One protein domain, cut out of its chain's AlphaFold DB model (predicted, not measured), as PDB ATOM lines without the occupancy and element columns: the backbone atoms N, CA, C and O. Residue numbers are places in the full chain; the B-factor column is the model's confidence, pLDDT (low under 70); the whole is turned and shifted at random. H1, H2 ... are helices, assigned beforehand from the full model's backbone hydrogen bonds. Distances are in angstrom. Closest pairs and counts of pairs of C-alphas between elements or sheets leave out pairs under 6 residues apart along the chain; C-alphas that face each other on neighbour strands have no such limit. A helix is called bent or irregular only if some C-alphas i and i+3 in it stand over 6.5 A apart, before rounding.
ATOM      1  N   VAL A   2      36.051 -34.120  13.443       91.06
ATOM      2  CA  VAL A   2      37.262 -34.923  13.741       91.06
ATOM      3  C   VAL A   2      38.577 -34.265  13.300       91.06
ATOM      4  O   VAL A   2      39.576 -34.945  13.120       91.06
ATOM      5  N   GLY A   3      38.577 -32.944  13.094       92.00
ATOM      6  CA  GLY A   3      39.778 -32.201  12.686       92.00
ATOM      7  C   GLY A   3      40.138 -32.292  11.198       92.00
ATOM      8  O   GLY A   3      41.130 -31.705  10.802       92.00
ATOM      9  N   GLY A   4      39.326 -32.962  10.373       92.88
ATOM     10  CA  GLY A   4      39.570 -33.097   8.933       92.88
ATOM     11  C   GLY A   4      40.481 -34.275   8.575       92.88
ATOM     12  O   GLY A   4      40.720 -35.169   9.396       92.88
ATOM     13  N   PHE A   5      40.941 -34.288   7.324       95.56
ATOM     14  CA  PHE A   5      41.894 -35.280   6.827       95.56
ATOM     15  C   PHE A   5      43.283 -35.049   7.426       95.56
ATOM     16  O   PHE A   5      43.656 -33.918   7.726       95.56
ATOM     17  N   ASN A   6      44.041 -36.128   7.618       95.56
ATOM     18  CA  ASN A   6      45.462 -36.023   7.925       95.56
ATOM     19  C   ASN A   6      46.234 -35.743   6.623       95.56
ATOM     20  O   ASN A   6      46.312 -36.608   5.757       95.56
ATOM     21  N   GLU A   7      46.802 -34.542   6.503       95.62
ATOM     22  CA  GLU A   7      47.528 -34.076   5.308       95.62
ATOM     23  C   GLU A   7      48.863 -34.805   5.064       95.62
ATOM     24  O   GLU A   7      49.504 -34.583   4.041       95.62
ATOM     25  N   HIS A   8      49.290 -35.680   5.980       95.38
ATOM     26  CA  HIS A   8      50.485 -36.507   5.803       95.38
ATOM     27  C   HIS A   8      50.258 -37.750   4.934       95.38
ATOM     28  O   HIS A   8      51.242 -38.321   4.476       95.38
ATOM     29  N   PHE A   9      49.005 -38.151   4.697       94.81
ATOM     30  CA  PHE A   9      48.687 -39.184   3.711       94.81
ATOM     31  C   PHE A   9      48.686 -38.583   2.306       94.81
ATOM     32  O   PHE A   9      47.903 -37.671   2.020       94.81
ATOM     33  N   PHE A  10      49.524 -39.106   1.416       89.75
ATOM     34  CA  PHE A  10      49.725 -38.522   0.090       89.75
ATOM     35  C   PHE A  10      48.882 -39.191  -1.000       89.75
ATOM     36  O   PHE A  10      48.190 -38.510  -1.757       89.75
ATOM     37  N   SER A  11      48.913 -40.519  -1.057       88.31
ATOM     38  CA  SER A  11      48.340 -41.343  -2.122       88.31
ATOM     39  C   SER A  11      47.157 -42.176  -1.639       88.31
ATOM     40  O   SER A  11      46.130 -42.213  -2.314       88.31
ATOM     41  N   ASP A  12      47.291 -42.804  -0.469       89.94
ATOM     42  CA  ASP A  12      46.406 -43.864   0.012       89.94
ATOM     43  C   ASP A  12      45.919 -43.619   1.455       89.94
ATOM     44  O   ASP A  12      46.453 -42.805   2.209       89.94
ATOM     45  N   TYR A  13      44.896 -44.379   1.858       93.81
ATOM     46  CA  TYR A  13      44.394 -44.515   3.235       93.81
ATOM     47  C   TYR A  13      43.805 -43.259   3.907       93.81
ATOM     48  O   TYR A  13      43.429 -43.329   5.083       93.81
ATOM     49  N   GLN A  14      43.631 -42.135   3.195       94.88
ATOM     50  CA  GLN A  14      42.977 -40.941   3.762       94.88
ATOM     51  C   GLN A  14      41.546 -41.238   4.245       94.88
ATOM     52  O   GLN A  14      41.067 -40.672   5.232       94.88
ATOM     53  N   ASP A  15      40.840 -42.114   3.530       93.69
ATOM     54  CA  ASP A  15      39.485 -42.557   3.838       93.69
ATOM     55  C   ASP A  15      39.436 -43.483   5.063       93.69
ATOM     56  O   ASP A  15      38.560 -43.315   5.918       93.69
ATOM     57  N   VAL A  16      40.394 -44.404   5.185       94.62
ATOM     58  CA  VAL A  16      40.554 -45.293   6.345       94.62
ATOM     59  C   VAL A  16      40.831 -44.482   7.614       94.62
ATOM     60  O   VAL A  16      40.119 -44.653   8.608       94.62
ATOM     61  N   ASP A  17      41.786 -43.545   7.575       96.94
ATOM     62  CA  ASP A  17      42.085 -42.635   8.691       96.94
ATOM     63  C   ASP A  17      40.841 -41.848   9.128       96.94
ATOM     64  O   ASP A  17      40.474 -41.836  10.308       96.94
ATOM     65  N   LEU A  18      40.126 -41.238   8.174       96.38
ATOM     66  CA  LEU A  18      38.907 -40.488   8.474       96.38
ATOM     67  C   LEU A  18      37.838 -41.373   9.139       96.38
ATOM     68  O   LEU A  18      37.196 -40.955  10.111       96.38
ATOM     69  N   CYS A  19      37.651 -42.595   8.641       95.06
ATOM     70  CA  CYS A  19      36.707 -43.566   9.189       95.06
ATOM     71  C   CYS A  19      37.052 -43.953  10.635       95.06
ATOM     72  O   CYS A  19      36.177 -43.939  11.511       95.06
ATOM     73  N   LEU A  20      38.323 -44.237  10.917       95.88
ATOM     74  CA  LEU A  20      38.783 -44.595  12.258       95.88
ATOM     75  C   LEU A  20      38.673 -43.417  13.236       95.88
ATOM     76  O   LEU A  20      38.155 -43.589  14.345       95.88
ATOM     77  N   LYS A  21      39.008 -42.191  12.808       96.62
ATOM     78  CA  LYS A  21      38.771 -40.967  13.596       96.62
ATOM     79  C   LYS A  21      37.300 -40.791  13.963       96.62
ATOM     80  O   LYS A  21      36.982 -40.468  15.111       96.62
ATOM     81  N   LEU A  22      36.390 -40.994  13.008       95.50
ATOM     82  CA  LEU A  22      34.945 -40.913  13.242       95.50
ATOM     83  C   LEU A  22      34.485 -41.966  14.257       95.50
ATOM     84  O   LEU A  22      33.790 -41.613  15.215       95.50
ATOM     85  N   LYS A  23      34.919 -43.221  14.101       93.62
ATOM     86  CA  LYS A  23      34.614 -44.320  15.031       93.62
ATOM     87  C   LYS A  23      35.101 -44.008  16.451       93.62
ATOM     88  O   LYS A  23      34.311 -44.094  17.390       93.62
ATOM     89  N   LYS A  24      36.350 -43.551  16.612       93.44
ATOM     90  CA  LYS A  24      36.937 -43.160  17.912       93.44
ATOM     91  C   LYS A  24      36.184 -42.007  18.588       93.44
ATOM     92  O   LYS A  24      36.155 -41.914  19.808       93.44
ATOM     93  N   ASN A  25      35.503 -41.171  17.801       94.88
ATOM     94  CA  ASN A  25      34.618 -40.099  18.271       94.88
ATOM     95  C   ASN A  25      33.148 -40.539  18.451       94.88
ATOM     96  O   ASN A  25      32.238 -39.702  18.455       94.88
ATOM     97  N   GLY A  26      32.887 -41.846  18.560       93.50
ATOM     98  CA  GLY A  26      31.555 -42.405  18.802       93.50
ATOM     99  C   GLY A  26      30.585 -42.240  17.628       93.50
ATOM    100  O   GLY A  26      29.368 -42.245  17.827       93.50
ATOM    101  N   LYS A  27      31.091 -42.037  16.405       94.62
ATOM    102  CA  LYS A  27      30.266 -41.952  15.191       94.62
ATOM    103  C   LYS A  27      30.152 -43.315  14.512       94.62
ATOM    104  O   LYS A  27      30.991 -44.193  14.687       94.62
ATOM    105  N   ARG A  28      29.092 -43.472  13.716       93.56
ATOM    106  CA  ARG A  28      28.825 -44.672  12.913       93.56
ATOM    107  C   ARG A  28      29.106 -44.391  11.444       93.56
ATOM    108  O   ARG A  28      28.760 -43.318  10.953       93.56
ATOM    109  N   ILE A  29      29.676 -45.375  10.762       93.25
ATOM    110  CA  ILE A  29      29.880 -45.366   9.312       93.25
ATOM    111  C   ILE A  29      28.731 -46.175   8.711       93.25
ATOM    112  O   ILE A  29      28.471 -47.294   9.149       93.25
ATOM    113  N   VAL A  30      27.982 -45.585   7.777       92.75
ATOM    114  CA  VAL A  30      26.764 -46.193   7.225       92.75
ATOM    115  C   VAL A  30      26.811 -46.138   5.707       92.75
ATOM    116  O   VAL A  30      26.873 -45.064   5.116       92.75
ATOM    117  N   PHE A  31      26.728 -47.309   5.086       92.25
ATOM    118  CA  PHE A  31      26.498 -47.455   3.656       92.25
ATOM    119  C   PHE A  31      24.992 -47.409   3.349       92.25
ATOM    120  O   PHE A  31      24.179 -47.945   4.107       92.25
ATOM    121  N   THR A  32      24.606 -46.802   2.221       93.75
ATOM    122  CA  THR A  32      23.236 -46.883   1.701       93.75
ATOM    123  C   THR A  32      23.233 -47.280   0.226       93.75
ATOM    124  O   THR A  32      23.837 -46.586  -0.589       93.75
ATOM    125  N   PRO A  33      22.500 -48.339  -0.163       93.31
ATOM    126  CA  PRO A  33      22.405 -48.745  -1.564       93.31
ATOM    127  C   PRO A  33      21.515 -47.808  -2.396       93.31
ATOM    128  O   PRO A  33      21.396 -47.981  -3.603       93.31
ATOM    129  N   ARG A  34      20.848 -46.828  -1.766       96.62
ATOM    130  CA  ARG A  34      19.944 -45.884  -2.446       96.62
ATOM    131  C   ARG A  34      20.673 -44.732  -3.136       96.62
ATOM    132  O   ARG A  34      20.054 -44.028  -3.926       96.62
ATOM    133  N   SER A  35      21.947 -44.518  -2.818       94.81
ATOM    134  CA  SER A  35      22.783 -43.494  -3.437       94.81
ATOM    135  C   SER A  35      23.887 -44.176  -4.229       94.81
ATOM    136  O   SER A  35      24.637 -44.974  -3.673       94.81
ATOM    137  N   VAL A  36      23.992 -43.854  -5.516       93.38
ATOM    138  CA  VAL A  36      24.983 -44.452  -6.415       93.38
ATOM    139  C   VAL A  36      25.946 -43.368  -6.878       93.38
ATOM    140  O   VAL A  36      25.529 -42.378  -7.474       93.38
ATOM    141  N   LEU A  37      27.235 -43.573  -6.609       91.44
ATOM    142  CA  LEU A  37      28.324 -42.757  -7.135       91.44
ATOM    143  C   LEU A  37      29.121 -43.600  -8.130       91.44
ATOM    144  O   LEU A  37      29.592 -44.683  -7.791       91.44
ATOM    145  N   ILE A  38      29.274 -43.103  -9.356       89.44
ATOM    146  CA  ILE A  38      30.060 -43.770 -10.396       89.44
ATOM    147  C   ILE A  38      31.486 -43.225 -10.335       89.44
ATOM    148  O   ILE A  38      31.707 -42.036 -10.558       89.44
ATOM    149  N   ASN A  39      32.452 -44.094 -10.035       85.12
ATOM    150  CA  ASN A  39      33.869 -43.749 -10.043       85.12
ATOM    151  C   ASN A  39      34.537 -44.286 -11.316       85.12
ATOM    152  O   ASN A  39      34.668 -45.493 -11.491       85.12
ATOM    153  N   HIS A  40      35.003 -43.392 -12.186       84.12
ATOM    154  CA  HIS A  40      35.709 -43.754 -13.422       84.12
ATOM    155  C   HIS A  40      37.214 -44.010 -13.225       84.12
ATOM    156  O   HIS A  40      37.917 -44.330 -14.181       84.12
ATOM    157  N   GLN A  41      37.733 -43.844 -12.005       72.69
ATOM    158  CA  GLN A  41      39.163 -43.948 -11.695       72.69
ATOM    159  C   GLN A  41      39.550 -45.257 -10.991       72.69
ATOM    160  O   GLN A  41      40.739 -45.530 -10.828       72.69
ATOM    161  N   SER A  42      38.584 -46.108 -10.627       61.72
ATOM    162  CA  SER A  42      38.822 -47.328  -9.838       61.72
ATOM    163  C   SER A  42      39.756 -48.351 -10.499       61.72
ATOM    164  O   SER A  42      40.336 -49.185  -9.811       61.72
ATOM    165  N   GLU A  43      39.929 -48.306 -11.822       56.19
ATOM    166  CA  GLU A  43      40.800 -49.248 -12.539       56.19
ATOM    167  C   GLU A  43      42.296 -48.923 -12.410       56.19
ATOM    168  O   GLU A  43      43.129 -49.813 -12.576       56.19
ATOM    169  N   LYS A  44      42.660 -47.678 -12.070       52.09
ATOM    170  CA  LYS A  44      44.065 -47.231 -12.062       52.09
ATOM    171  C   LYS A  44      44.823 -47.605 -10.782       52.09
ATOM    172  O   LYS A  44      46.024 -47.834 -10.846       52.09
ATOM    173  N   HIS A  45      44.124 -47.744  -9.655       53.31
ATOM    174  CA  HIS A  45      44.723 -48.004  -8.335       53.31
ATOM    175  C   HIS A  45      44.986 -49.490  -8.034       53.31
ATOM    176  O   HIS A  45      45.549 -49.826  -7.000       53.31
ATOM    177  N   ARG A  46      44.626 -50.416  -8.934       53.69
ATOM    178  CA  ARG A  46      44.897 -51.860  -8.752       53.69
ATOM    179  C   ARG A  46      46.338 -52.269  -9.099       53.69
ATOM    180  O   ARG A  46      46.665 -53.456  -9.095       53.69
ATOM    181  N   GLN A  47      47.209 -51.311  -9.411       54.69
ATOM    182  CA  GLN A  47      48.612 -51.559  -9.735       54.69
ATOM    183  C   GLN A  47      49.455 -51.664  -8.458       54.69
ATOM    184  O   GLN A  47      49.950 -50.659  -7.983       54.69
ATOM    185  N   ARG A  48      49.579 -52.897  -7.941       58.62
ATOM    186  CA  ARG A  48      50.613 -53.560  -7.094       58.62
ATOM    187  C   ARG A  48      51.570 -52.815  -6.135       58.62
ATOM    188  O   ARG A  48      52.218 -53.518  -5.367       58.62
ATOM    189  N   ASN A  49      51.668 -51.494  -6.115       66.94
ATOM    190  CA  ASN A  49      52.589 -50.738  -5.275       66.94
ATOM    191  C   ASN A  49      51.781 -49.731  -4.454       66.94
ATOM    192  O   ASN A  49      51.523 -48.625  -4.920       66.94
ATOM    193  N   TYR A  50      51.357 -50.137  -3.259       72.94
ATOM    194  CA  TYR A  50      50.866 -49.191  -2.257       72.94
ATOM    195  C   TYR A  50      52.009 -48.262  -1.840       72.94
ATOM    196  O   TYR A  50      53.173 -48.684  -1.815       72.94
ATOM    197  N   ASP A  51      51.692 -47.011  -1.512       87.19
ATOM    198  CA  ASP A  51      52.695 -46.097  -0.971       87.19
ATOM    199  C   ASP A  51      53.156 -46.611   0.404       87.19
ATOM    200  O   ASP A  51      52.375 -46.736   1.352       87.19
ATOM    201  N   VAL A  52      54.436 -46.978   0.503       91.50
ATOM    202  CA  VAL A  52      55.015 -47.537   1.733       91.50
ATOM    203  C   VAL A  52      54.982 -46.512   2.863       91.50
ATOM    204  O   VAL A  52      54.800 -46.901   4.014       91.50
ATOM    205  N   VAL A  53      55.126 -45.219   2.557       94.12
ATOM    206  CA  VAL A  53      55.091 -44.156   3.567       94.12
ATOM    207  C   VAL A  53      53.688 -44.039   4.146       94.12
ATOM    208  O   VAL A  53      53.540 -44.071   5.367       94.12
ATOM    209  N   ASP A  54      52.662 -43.999   3.293       95.12
ATOM    210  CA  ASP A  54      51.269 -43.951   3.745       95.12
ATOM    211  C   ASP A  54      50.888 -45.216   4.519       95.12
ATOM    212  O   ASP A  54      50.218 -45.142   5.547       95.12
ATOM    213  N   TYR A  55      51.360 -46.386   4.077       94.00
ATOM    214  CA  TYR A  55      51.129 -47.631   4.803       94.00
ATOM    215  C   TYR A  55      51.766 -47.598   6.197       94.00
ATOM    216  O   TYR A  55      51.099 -47.903   7.182       94.00
ATOM    217  N   MET A  56      53.030 -47.180   6.313       96.31
ATOM    218  CA  MET A  56      53.700 -47.064   7.613       96.31
ATOM    219  C   MET A  56      53.016 -46.038   8.521       96.31
ATOM    220  O   MET A  56      52.869 -46.300   9.713       96.31
ATOM    221  N   LEU A  57      52.549 -44.916   7.965       97.19
ATOM    222  CA  LEU A  57      51.780 -43.913   8.700       97.19
ATOM    223  C   LEU A  57      50.449 -44.480   9.215       97.19
ATOM    224  O   LEU A  57      50.077 -44.227  10.360       97.19
ATOM    225  N   LEU A  58      49.748 -45.273   8.399       97.06
ATOM    226  CA  LEU A  58      48.524 -45.949   8.821       97.06
ATOM    227  C   LEU A  58      48.793 -46.894   9.998       97.06
ATOM    228  O   LEU A  58      48.057 -46.853  10.982       97.06
ATOM    229  N   LEU A  59      49.836 -47.729   9.918       97.00
ATOM    230  CA  LEU A  59      50.164 -48.660  11.002       97.00
ATOM    231  C   LEU A  59      50.555 -47.914  12.283       97.00
ATOM    232  O   LEU A  59      50.037 -48.234  13.349       97.00
ATOM    233  N   ASP A  60      51.406 -46.889  12.181       97.75
ATOM    234  CA  ASP A  60      51.826 -46.077  13.331       97.75
ATOM    235  C   ASP A  60      50.626 -45.460  14.070       97.75
ATOM    236  O   ASP A  60      50.552 -45.491  15.299       97.75
ATOM    237  N   GLN A  61      49.637 -44.964  13.323       97.00
ATOM    238  CA  GLN A  61      48.468 -44.312  13.909       97.00
ATOM    239  C   GLN A  61      47.389 -45.285  14.393       97.00
ATOM    240  O   GLN A  61      46.704 -44.992  15.377       97.00
ATOM    241  N   TRP A  62      47.201 -46.409  13.697       97.62
ATOM    242  CA  TRP A  62      45.952 -47.169  13.773       97.62
ATOM    243  C   TRP A  62      46.101 -48.684  13.926       97.62
ATOM    244  O   TRP A  62      45.076 -49.355  14.036       97.62
ATOM    245  N   GLN A  63      47.317 -49.243  13.990       97.25
ATOM    246  CA  GLN A  63      47.522 -50.696  14.131       97.25
ATOM    247  C   GLN A  63      46.677 -51.290  15.266       97.25
ATOM    248  O   GLN A  63      45.919 -52.227  15.044       97.25
ATOM    249  N   ILE A  64      46.735 -50.692  16.460       96.50
ATOM    250  CA  ILE A  64      46.008 -51.189  17.638       96.50
ATOM    251  C   ILE A  64      44.493 -51.183  17.400       96.50
ATOM    252  O   ILE A  64      43.807 -52.146  17.727       96.50
ATOM    253  N   ASP A  65      43.959 -50.102  16.829       94.75
ATOM    254  CA  ASP A  65      42.524 -49.968  16.564       94.75
ATOM    255  C   ASP A  65      42.042 -50.961  15.486       94.75
ATOM    256  O   ASP A  65      40.895 -51.411  15.542       94.75
ATOM    257  N   MET A  66      42.904 -51.308  14.520       93.81
ATOM    258  CA  MET A  66      42.630 -52.308  13.481       93.81
ATOM    259  C   MET A  66      42.749 -53.747  14.001       93.81
ATOM    260  O   MET A  66      41.924 -54.587  13.644       93.81
ATOM    261  N   ASP A  67      43.705 -54.019  14.890       94.19
ATOM    262  CA  ASP A  67      43.912 -55.337  15.510       94.19
ATOM    263  C   ASP A  67      42.743 -55.757  16.412       94.19
ATOM    264  O   ASP A  67      42.481 -56.947  16.589       94.19
ATOM    265  N   LEU A  68      41.990 -54.791  16.951       92.62
ATOM    266  CA  LEU A  68      40.730 -55.045  17.663       92.62
ATOM    267  C   LEU A  68      39.606 -55.564  16.748       92.62
ATOM    268  O   LEU A  68      38.561 -55.992  17.243       92.62
ATOM    269  N   GLY A  69      39.813 -55.533  15.432       89.62
ATOM    270  CA  GLY A  69      38.880 -56.011  14.427       89.62
ATOM    271  C   GLY A  69      37.875 -54.956  13.964       89.62
ATOM    272  O   GLY A  69      37.572 -53.960  14.637       89.62
ATOM    273  N   ASP A  70      37.326 -55.193  12.773       89.56
ATOM    274  CA  ASP A  70      36.241 -54.386  12.233       89.56
ATOM    275  C   ASP A  70      34.895 -54.834  12.836       89.56
ATOM    276  O   ASP A  70      34.427 -55.935  12.540       89.56
ATOM    277  N   PRO A  71      34.220 -53.998  13.650       90.62
ATOM    278  CA  PRO A  71      32.922 -54.335  14.230       90.62
ATOM    279  C   PRO A  71      31.799 -54.442  13.189       90.62
ATOM    280  O   PRO A  71      30.706 -54.895  13.529       90.62
ATOM    281  N   TYR A  72      32.022 -53.980  11.955       89.88
ATOM    282  CA  TYR A  72      31.072 -54.126  10.856       89.88
ATOM    283  C   TYR A  72      31.267 -55.434  10.077       89.88
ATOM    284  O   TYR A  72      30.385 -55.800   9.296       89.88
ATOM    285  N   TYR A  73      32.378 -56.148  10.286       90.19
ATOM    286  CA  TYR A  73      32.646 -57.403   9.596       90.19
ATOM    287  C   TYR A  73      31.750 -58.523  10.136       90.19
ATOM    288  O   TYR A  73      31.597 -58.713  11.344       90.19
ATOM    289  N   ASN A  74      31.138 -59.285   9.231       91.12
ATOM    290  CA  ASN A  74      30.317 -60.427   9.611       91.12
ATOM    291  C   ASN A  74      31.224 -61.599  10.005       91.12
ATOM    292  O   ASN A  74      31.899 -62.167   9.153       91.12
ATOM    293  N   LEU A  75      31.177 -61.997  11.277       91.25
ATOM    294  CA  LEU A  75      31.986 -63.089  11.835       91.25
ATOM    295  C   LEU A  75      31.749 -64.455  11.174       91.25
ATOM    296  O   LEU A  75      32.553 -65.361  11.361       91.25
ATOM    297  N   ASN A  76      30.660 -64.617  10.419       93.00
ATOM    298  CA  ASN A  76      30.408 -65.844   9.669       93.00
ATOM    299  C   ASN A  76      31.208 -65.916   8.359       93.00
ATOM    300  O   ASN A  76      31.217 -66.972   7.738       93.00
ATOM    301  N   PHE A  77      31.832 -64.825   7.901       93.81
ATOM    302  CA  PHE A  77      32.621 -64.813   6.669       93.81
ATOM    303  C   PHE A  77      34.087 -65.181   6.915       93.81
ATOM    304  O   PHE A  77      34.656 -64.873   7.962       93.81
ATOM    305  N   ASP A  78      34.699 -65.836   5.928       90.75
ATOM    306  CA  ASP A  78      36.124 -66.158   5.937       90.75
ATOM    307  C   ASP A  78      36.954 -64.880   5.769       90.75
ATOM    308  O   ASP A  78      37.024 -64.314   4.681       90.75
ATOM    309  N   ILE A  79      37.627 -64.451   6.838       88.19
ATOM    310  CA  ILE A  79      38.457 -63.237   6.848       88.19
ATOM    311  C   ILE A  79      39.648 -63.301   5.880       88.19
ATOM    312  O   ILE A  79      40.180 -62.265   5.488       88.19
ATOM    313  N   GLN A  80      40.068 -64.502   5.472       89.56
ATOM    314  CA  GLN A  80      41.151 -64.694   4.506       89.56
ATOM    315  C   GLN A  80      40.664 -64.582   3.057       89.56
ATOM    316  O   GLN A  80      41.476 -64.577   2.128       89.56
ATOM    317  N   ARG A  81      39.345 -64.501   2.841       85.62
ATOM    318  CA  ARG A  81      38.726 -64.417   1.519       85.62
ATOM    319  C   ARG A  81      37.878 -63.160   1.388       85.62
ATOM    320  O   ARG A  81      37.158 -62.752   2.289       85.62
ATOM    321  N   ASN A  82      37.925 -62.562   0.204       80.38
ATOM    322  CA  ASN A  82      37.114 -61.390  -0.127       80.38
ATOM    323  C   ASN A  82      35.963 -61.742  -1.089       80.38
ATOM    324  O   ASN A  82      35.645 -60.983  -2.002       80.38
ATOM    325  N   ASP A  83      35.395 -62.938  -0.932       89.19
ATOM    326  CA  ASP A  83      34.310 -63.478  -1.764       89.19
ATOM    327  C   ASP A  83      33.029 -63.777  -0.963       89.19
ATOM    328  O   ASP A  83      32.085 -64.353  -1.500       89.19
ATOM    329  N   TYR A  84      32.984 -63.346   0.304       87.00
ATOM    330  CA  TYR A  84      31.865 -63.550   1.230       87.00
ATOM    331  C   TYR A  84      31.544 -65.030   1.510       87.00
ATOM    332  O   TYR A  84      30.420 -65.359   1.899       87.00
ATOM    333  N   THR A  85      32.519 -65.931   1.331       92.50
ATOM    334  CA  THR A  85      32.393 -67.338   1.736       92.50
ATOM    335  C   THR A  85      32.104 -67.435   3.230       92.50
ATOM    336  O   THR A  85      32.763 -66.786   4.038       92.50
ATOM    337  N   VAL A  86      31.136 -68.275   3.599       91.12
ATOM    338  CA  VAL A  86      30.804 -68.557   4.999       91.12
ATOM    339  C   VAL A  86      31.700 -69.674   5.536       91.12
ATOM    340  O   VAL A  86      31.866 -70.698   4.872       91.12
ATOM    341  N   VAL A  87      32.251 -69.489   6.735       85.19
ATOM    342  CA  VAL A  87      32.999 -70.530   7.455       85.19
ATOM    343  C   VAL A  87      31.985 -71.464   8.126       85.19
ATOM    344  O   VAL A  87      31.194 -71.010   8.953       85.19
ATOM    345  N   LEU A  88      31.952 -72.737   7.715       72.56
ATOM    346  CA  LEU A  88      31.119 -73.794   8.315       72.56
ATOM    347  C   LEU A  88      31.778 -74.402   9.555       72.56
ATOM    348  O   LEU A  88      33.018 -74.576   9.525       72.56
TER     349      LEU A  88
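Overview. This is residues 2 to 88 of the 88 residues of an uncharacterized protein of Okeania sp. SIO3C4 (UniProt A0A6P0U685). This is a loose model with little regular structure: two helices, H1 then H2, side by side and running the same way, with long loop stretches around them. Residues 31 to 44 of the link between the helices loop out and stand free, and residues 68 to 88 trail away as a tail. The printed part has 87 residues, 27 of them in the two named helices, and no named strand; the class is all helix. The radius of gyration of the C-alphas is 15.1 A, and the spans are 42 by 32 by 29 A.

Arrangement. After residues 2 to 13, with no named element, comes H1, residues 14 to 24. A long link of 27 residues leads to H2, residues 52 to 67. H2 touches H1 with residues 58 to 65 alone; the closest C-alphas, of Asp 17 and Leu 58, are 7.2 A apart. The helices run the same way at a shallow tilt of 23 degrees, though H2's line is a rough one. H2 has a kink of 64 degrees near residue 61 and is irregular, with C-alphas 61 and 64 being 8.2 A apart. Every O i to N i+4 pair is within hydrogen-bond range in H1, and 10 of 12 in H2.

Along the chain. H1 begins at C-alpha 14 (42.977, -40.941, 3.762) and is 15.5 A long. H2 is 19.3 A long and ends at C-alpha 67 (43.912, -55.337, 15.510).

Size, cuts and confidence. The two farthest C-alphas, of Glu 7 and Leu 88, are 43.1 A apart. The printed part has no cut. Mean pLDDT of the printed part is 88.8; residues 42 to 49 are under 70.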